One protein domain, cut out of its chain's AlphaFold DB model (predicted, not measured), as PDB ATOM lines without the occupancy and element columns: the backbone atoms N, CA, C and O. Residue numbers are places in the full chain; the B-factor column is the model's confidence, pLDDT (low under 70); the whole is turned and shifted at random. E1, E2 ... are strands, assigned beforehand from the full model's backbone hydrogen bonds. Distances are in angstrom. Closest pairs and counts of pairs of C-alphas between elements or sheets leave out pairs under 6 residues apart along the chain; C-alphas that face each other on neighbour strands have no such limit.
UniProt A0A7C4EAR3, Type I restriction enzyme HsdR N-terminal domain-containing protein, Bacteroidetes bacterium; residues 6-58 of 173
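What this domain is: This is residues 6 to 58 of the 173 residues of the protein "Type I restriction enzyme HsdR N-terminal domain-containing protein" of Bacteroidetes bacterium (UniProt A0A7C4EAR3). A small, loosely built sandwich: the hairpin E1 E2 is partly face to face with the three-stranded sheet E3 E4 E5, their strands crossed at 62 degrees, and the loop between E2 and E3 sticks out at residues 28 to 33. The 53 printed residues hold five named strands, E1 to E5 along the chain, and no named helix. Both sheets are antiparallel, with orders E1 - E2 and E3 - E4 - E5. The class is all strand, though under half of the residues, 26, are in named elements. The whole is only just compact, close to loose, with a radius of gyration of the C-alphas of 11.6 A and spans of 32 by 27 by 15 A.

How they stand to each other: Residues 6 to 7 pair, antiparallel, with residues 13 to 14 of E1, residues 12 to 17. E1 and E2, residues 20 to 25, form a hairpin; N 13 and O 24 are 2.8 A apart, within hydrogen-bond range. E3, residues 36 to 39, E4, residues 42 to 47, and E5, residues 52 to 55, form a meander, each strand the antiparallel neighbour of the one before. N 37 and O 44 of E3 and E4 are 2.9 A apart, and N 45 and O 54 of E4 and E5 2.8 A. Between the sheets, the closest C-alphas of E1 and E3 are those of Leu 17 and Asp 38, 5.8 A apart. E5 is apart from E1 and E2.

Where its parts are: E1 begins at C-alpha 12 (-26.591, 6.013, 35.703) and is 15.7 A long. E2 is 16.1 A, E3 10.1 A and E4 15.3 A long. E5, 10.1 A, ends at C-alpha 55 (-25.142, 24.367, 30.893).

The domain as a whole: The two farthest C-alphas, of Asp 9 and Lys 51, are 33.7 A apart. The printed part has no cut and no long link. The pLDDT is under 70 at residues 6 to 20.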
ATOM      1  N   LEU A   6     -35.103   8.046  35.208       46.50
ATOM      2  CA  LEU A   6     -34.987   6.595  35.293       46.50
ATOM      3  C   LEU A   6     -33.679   6.262  36.008       46.50
ATOM      4  O   LEU A   6     -32.597   6.533  35.487       46.50
ATOM      5  N   TYR A   7     -33.800   5.676  37.196       47.12
ATOM      6  CA  TYR A   7     -32.699   5.036  37.904       47.12
ATOM      7  C   TYR A   7     -32.692   3.563  37.479       47.12
ATOM      8  O   TYR A   7     -33.684   2.866  37.683       47.12
ATOM      9  N   SER A   8     -31.624   3.100  36.825       40.41
ATOM     10  CA  SER A   8     -31.421   1.669  36.555       40.41
ATOM     11  C   SER A   8     -30.415   1.088  37.547       40.41
ATOM     12  O   SER A   8     -29.598   1.826  38.099       40.41
ATOM     13  N   ASP A   9     -30.438  -0.236  37.729       46.31
ATOM     14  CA  ASP A   9     -29.568  -1.005  38.640       46.31
ATOM     15  C   ASP A   9     -28.049  -0.840  38.383       46.31
ATOM     16  O   ASP A   9     -27.220  -1.369  39.121       46.31
ATOM     17  N   SER A  10     -27.674  -0.060  37.366       46.38
ATOM     18  CA  SER A  10     -26.311   0.356  37.055       46.38
ATOM     19  C   SER A  10     -26.199   1.886  37.094       46.38
ATOM     20  O   SER A  10     -26.229   2.500  36.037       46.38
ATOM     21  N   VAL A  11     -26.087   2.488  38.287       61.22
ATOM     22  CA  VAL A  11     -25.435   3.780  38.666       61.22
ATOM     23  C   VAL A  11     -25.529   5.001  37.710       61.22
ATOM     24  O   VAL A  11     -24.747   5.946  37.809       61.22
ATOM     25  N   VAL A  12     -26.484   5.030  36.785       60.50
ATOM     26  CA  VAL A  12     -26.591   6.013  35.703       60.50
ATOM     27  C   VAL A  12     -27.910   6.761  35.838       60.50
ATOM     28  O   VAL A  12     -28.984   6.165  35.826       60.50
ATOM     29  N   VAL A  13     -27.824   8.085  35.915       65.25
ATOM     30  CA  VAL A  13     -28.973   8.991  35.930       65.25
ATOM     31  C   VAL A  13     -29.221   9.442  34.496       65.25
ATOM     32  O   VAL A  13     -28.448  10.222  33.942       65.25
ATOM     33  N   ILE A  14     -30.280   8.942  33.862       62.06
ATOM     34  CA  ILE A  14     -30.637   9.387  32.512       62.06
ATOM     35  C   ILE A  14     -31.650  10.518  32.619       62.06
ATOM     36  O   ILE A  14     -32.736  10.339  33.168       62.06
ATOM     37  N   VAL A  15     -31.299  11.678  32.068       66.56
ATOM     38  CA  VAL A  15     -32.207  12.819  31.953       66.56
ATOM     39  C   VAL A  15     -32.653  12.927  30.500       66.56
ATOM     40  O   VAL A  15     -31.829  13.155  29.608       66.56
ATOM     41  N   TYR A  16     -33.956  12.751  30.273       64.56
ATOM     42  CA  TYR A  16     -34.600  12.965  28.980       64.56
ATOM     43  C   TYR A  16     -35.236  14.352  28.941       64.56
ATOM     44  O   TYR A  16     -36.117  14.680  29.738       64.56
ATOM     45  N   LEU A  17     -34.777  15.169  28.003       66.00
ATOM     46  CA  LEU A  17     -35.237  16.533  27.799       66.00
ATOM     47  C   LEU A  17     -35.544  16.734  26.319       66.00
ATOM     48  O   LEU A  17     -34.625  16.968  25.545       66.00
ATOM     49  N   CYS A  18     -36.820  16.618  25.937       68.38
ATOM     50  CA  CYS A  18     -37.289  16.656  24.543       68.38
ATOM     51  C   CYS A  18     -36.505  15.687  23.633       68.38
ATOM     52  O   CYS A  18     -36.861  14.514  23.561       68.38
ATOM     53  N   ASP A  19     -35.417  16.163  23.021       64.88
ATOM     54  CA  ASP A  19     -34.551  15.439  22.080       64.88
ATOM     55  C   ASP A  19     -33.118  15.206  22.611       64.88
ATOM     56  O   ASP A  19     -32.259  14.662  21.914       64.88
ATOM     57  N   VAL A  20     -32.829  15.608  23.851       64.38
ATOM     58  CA  VAL A  20     -31.513  15.474  24.486       64.38
ATOM     59  C   VAL A  20     -31.545  14.336  25.498       64.38
ATOM     60  O   VAL A  20     -32.249  14.391  26.508       64.38
ATOM     61  N   LYS A  21     -30.727  13.311  25.249       72.19
ATOM     62  CA  LYS A  21     -30.393  12.287  26.240       72.19
ATOM     63  C   LYS A  21     -29.095  12.680  26.930       72.19
ATOM     64  O   LYS A  21     -28.040  12.677  26.296       72.19
ATOM     65  N   ILE A  22     -29.155  12.963  28.228       72.94
ATOM     66  CA  ILE A  22     -27.951  13.139  29.044       72.94
ATOM     67  C   ILE A  22     -27.787  11.939  29.956       72.94
ATOM     68  O   ILE A  22     -28.719  11.522  30.637       72.94
ATOM     69  N   ILE A  23     -26.576  11.391  29.938       77.38
ATOM     70  CA  ILE A  23     -26.142  10.314  30.813       77.38
ATOM     71  C   ILE A  23     -25.336  10.966  31.932       77.38
ATOM     72  O   ILE A  23     -24.230  11.461  31.710       77.38
ATOM     73  N   LEU A  24     -25.933  11.017  33.113       84.56
ATOM     74  CA  LEU A  24     -25.310  11.441  34.356       84.56
ATOM     75  C   LEU A  24     -25.024  10.216  35.224       84.56
ATOM     76  O   LEU A  24     -25.399   9.091  34.903       84.56
ATOM     77  N   GLN A  25     -24.338  10.455  36.329       86.94
ATOM     78  CA  GLN A  25     -23.861   9.435  37.245       86.94
ATOM     79  C   GLN A  25     -24.436   9.723  38.629       86.94
ATOM     80  O   GLN A  25     -24.416  10.879  39.068       86.94
ATOM     81  N   GLN A  26     -24.925   8.690  39.320       90.56
ATOM     82  CA  GLN A  26     -25.185   8.818  40.753       90.56
ATOM     83  C   GLN A  26     -23.838   8.985  41.459       90.56
ATOM     84  O   GLN A  26     -22.932   8.166  41.286       90.56
ATOM     85  N   LEU A  27     -23.691  10.094  42.180       94.19
ATOM     86  CA  LEU A  27     -22.442  10.484  42.823       94.19
ATOM     87  C   LEU A  27     -22.365   9.908  44.241       94.19
ATOM     88  O   LEU A  27     -23.389   9.665  44.873       94.19
ATOM     89  N   ASN A  28     -21.149   9.770  44.770       95.25
ATOM     90  CA  ASN A  28     -20.903   9.443  46.177       95.25
ATOM     91  C   ASN A  28     -21.046  10.711  47.036       95.25
ATOM     92  O   ASN A  28     -20.102  11.158  47.692       95.25
ATOM     93  N   LEU A  29     -22.219  11.334  46.953       94.19
ATOM     94  CA  LEU A  29     -22.628  12.547  47.653       94.19
ATOM     95  C   LEU A  29     -24.102  12.397  48.065       94.19
ATOM     96  O   LEU A  29     -24.815  11.603  47.455       94.19
ATOM     97  N   PRO A  30     -24.575  13.139  49.080       93.00
ATOM     98  CA  PRO A  30     -25.980  13.101  49.475       93.00
ATOM     99  C   PRO A  30     -26.915  13.446  48.312       93.00
ATOM    100  O   PRO A  30     -26.607  14.332  47.512       93.00
ATOM    101  N   ASP A  31     -28.061  12.767  48.255       88.62
ATOM    102  CA  ASP A  31     -29.064  13.001  47.220       88.62
ATOM    103  C   ASP A  31     -29.636  14.419  47.311       88.62
ATOM    104  O   ASP A  31     -29.922  14.937  48.397       88.62
ATOM    105  N   ILE A  32     -29.815  15.047  46.149       90.88
ATOM    106  CA  ILE A  32     -30.362  16.397  46.023       90.88
ATOM    107  C   ILE A  32     -31.289  16.498  44.818       90.88
ATOM    108  O   ILE A  32     -31.087  15.860  43.785       90.88
ATOM    109  N   GLU A  33     -32.281  17.377  44.919       88.12
ATOM    110  CA  GLU A  33     -33.142  17.715  43.791       88.12
ATOM    111  C   GLU A  33     -32.623  18.964  43.076       88.12
ATOM    112  O   GLU A  33     -32.720  20.088  43.576       88.12
ATOM    113  N   LEU A  34     -32.091  18.776  41.867       92.81
ATOM    114  CA  LEU A  34     -31.644  19.875  41.015       92.81
ATOM    115  C   LEU A  34     -32.737  20.313  40.037       92.81
ATOM    116  O   LEU A  34     -33.386  19.511  39.362       92.81
ATOM    117  N   LYS A  35     -32.907  21.632  39.902       93.06
ATOM    118  CA  LYS A  35     -33.819  22.215  38.911       93.06
ATOM    119  C   LYS A  35     -33.166  22.190  37.535       93.06
ATOM    120  O   LYS A  35     -32.365  23.063  37.207       93.06
ATOM    121  N   ILE A  36     -33.535  21.192  36.741       91.56
ATOM    122  CA  ILE A  36     -33.047  20.998  35.374       91.56
ATOM    123  C   ILE A  36     -34.138  21.365  34.359       91.56
ATOM    124  O   ILE A  36     -35.316  21.041  34.562       91.56
ATOM    125  N   THR A  37     -33.749  22.038  33.278       89.00
ATOM    126  CA  THR A  37     -34.605  22.410  32.142       89.00
ATOM    127  C   THR A  37     -33.891  22.156  30.817       89.00
ATOM    128  O   THR A  37     -32.673  22.002  30.791       89.00
ATOM    129  N   ASP A  38     -34.650  22.133  29.727       85.62
ATOM    130  CA  ASP A  38     -34.127  22.216  28.363       85.62
ATOM    131  C   ASP A  38     -34.354  23.617  27.808       85.62
ATOM    132  O   ASP A  38     -35.417  24.202  28.034       85.62
ATOM    133  N   GLU A  39     -33.380  24.135  27.070       84.25
ATOM    134  CA  GLU A  39     -33.550  25.333  26.256       84.25
ATOM    135  C   GLU A  39     -32.768  25.163  24.950       84.25
ATOM    136  O   GLU A  39     -31.540  25.072  24.949       84.25
ATOM    137  N   GLY A  40     -33.484  25.075  23.825       80.44
ATOM    138  CA  GLY A  40     -32.873  24.968  22.497       80.44
ATOM    139  C   GLY A  40     -32.008  23.717  22.297       80.44
ATOM    140  O   GLY A  40     -30.974  23.802  21.636       80.44
ATOM    141  N   GLY A  41     -32.387  22.574  22.886       80.94
ATOM    142  CA  GLY A  41     -31.619  21.327  22.786       80.94
ATOM    143  C   GLY A  41     -30.353  21.310  23.649       80.94
ATOM    144  O   GLY A  41     -29.424  20.541  23.393       80.94
ATOM    145  N   SER A  42     -30.282  22.175  24.660       84.06
ATOM    146  CA  SER A  42     -29.246  22.158  25.686       84.06
ATOM    147  C   SER A  42     -29.880  22.014  27.060       84.06
ATOM    148  O   SER A  42     -30.661  22.864  27.487       84.06
ATOM    149  N   ALA A  43     -29.466  20.987  27.800       90.75
ATOM    150  CA  ALA A  43     -29.851  20.879  29.196       90.75
ATOM    151  C   ALA A  43     -29.142  21.934  30.037       90.75
ATOM    152  O   ALA A  43     -27.916  22.107  29.969       90.75
ATOM    153  N   LEU A  44     -29.921  22.584  30.886       93.12
ATOM    154  CA  LEU A  44     -29.463  23.580  31.828       93.12
ATOM    155  C   LEU A  44     -29.854  23.177  33.248       93.12
ATOM    156  O   LEU A  44     -30.921  22.609  33.476       93.12
ATOM    157  N   VAL A  45     -29.015  23.528  34.215       95.44
ATOM    158  CA  VAL A  45     -29.290  23.394  35.647       95.44
ATOM    159  C   VAL A  45     -29.286  24.771  36.295       95.44
ATOM    160  O   VAL A  45     -28.471  25.625  35.944       95.44
ATOM    161  N   PHE A  46     -30.223  25.022  37.206       97.44
ATOM    162  CA  PHE A  46     -30.242  26.268  37.965       97.44
ATOM    163  C   PHE A  46     -29.165  26.244  39.047       97.44
ATOM    164  O   PHE A  46     -29.263  25.470  39.996       97.44
ATOM    165  N   ASP A  47     -28.184  27.133  38.937       98.19
ATOM    166  CA  ASP A  47     -27.184  27.332  39.979       98.19
ATOM    167  C   ASP A  47     -27.726  28.278  41.058       98.19
ATOM    168  O   ASP A  47     -28.001  29.459  40.808       98.19
ATOM    169  N   ILE A  48     -27.865  27.760  42.280       97.69
ATOM    170  CA  ILE A  48     -28.455  28.499  43.401       97.69
ATOM    171  C   ILE A  48     -27.578  29.637  43.935       97.69
ATOM    172  O   ILE A  48     -28.118  30.525  44.599       97.69
ATOM    173  N   LEU A  49     -26.273  29.646  43.661       97.94
ATOM    174  CA  LEU A  49     -25.336  30.690  44.084       97.94
ATOM    175  C   LEU A  49     -25.186  31.768  43.005       97.94
ATOM    176  O   LEU A  49     -25.259  32.956  43.310       97.94
ATOM    177  N   ARG A  50     -25.082  31.376  41.729       97.19
ATOM    178  CA  ARG A  50     -25.024  32.289  40.569       97.19
ATOM    179  C   ARG A  50     -26.398  32.826  40.148       97.19
ATOM    180  O   ARG A  50     -26.452  33.742  39.330       97.19
ATOM    181  N   LYS A  51     -27.493  32.268  40.683       97.00
ATOM    182  CA  LYS A  51     -28.898  32.661  40.437       97.00
ATOM    183  C   LYS A  51     -29.294  32.664  38.956       97.00
ATOM    184  O   LYS A  51     -30.053  33.522  38.509       97.00
ATOM    185  N   LYS A  52     -28.794  31.699  38.185       97.00
ATOM    186  CA  LYS A  52     -29.097  31.556  36.755       97.00
ATOM    187  C   LYS A  52     -29.020  30.102  36.316       97.00
ATOM    188  O   LYS A  52     -28.361  29.290  36.960       97.00
ATOM    189  N   TYR A  53     -29.656  29.800  35.191       96.94
ATOM    190  CA  TYR A  53     -29.452  28.534  34.502       96.94
ATOM    191  C   TYR A  53     -28.083  28.520  33.812       96.94
ATOM    192  O   TYR A  53     -27.673  29.498  33.185       96.94
ATOM    193  N   VAL A  54     -27.361  27.414  33.962       96.31
ATOM    194  CA  VAL A  54     -26.057  27.158  33.340       96.31
ATOM    195  C   VAL A  54     -26.086  25.815  32.631       96.31
ATOM    196  O   VAL A  54     -26.883  24.949  32.980       96.31
ATOM    197  N   ARG A  55     -25.217  25.628  31.636       94.62
ATOM    198  CA  ARG A  55     -25.142  24.367  30.893       94.62
ATOM    199  C   ARG A  55     -24.837  23.206  31.837       94.62
ATOM    200  O   ARG A  55     -23.819  23.224  32.521       94.62
ATOM    201  N   LEU A  56     -25.689  22.186  31.820       94.12
ATOM    202  CA  LEU A  56     -25.516  20.980  32.616       94.12
ATOM    203  C   LEU A  56     -24.471  20.069  31.959       94.12
ATOM    204  O   LEU A  56     -24.780  19.241  31.105       94.12
ATOM    205  N   THR A  57     -23.211  20.260  32.333       94.00
ATOM    206  CA  THR A  57     -22.108  19.354  31.985       94.00
ATOM    207  C   THR A  57     -21.885  18.333  33.110       94.00
ATOM    208  O   THR A  57     -22.322  18.571  34.235       94.00
ATOM    209  N   PRO A  58     -21.169  17.220  32.865       94.00
ATOM    210  CA  PRO A  58     -20.765  16.295  33.928       94.00
ATOM    211  C   PRO A  58     -19.993  16.954  35.081       94.00
ATOM    212  O   PRO A  58     -20.177  16.597  36.238       94.00
TER     213      PRO A  58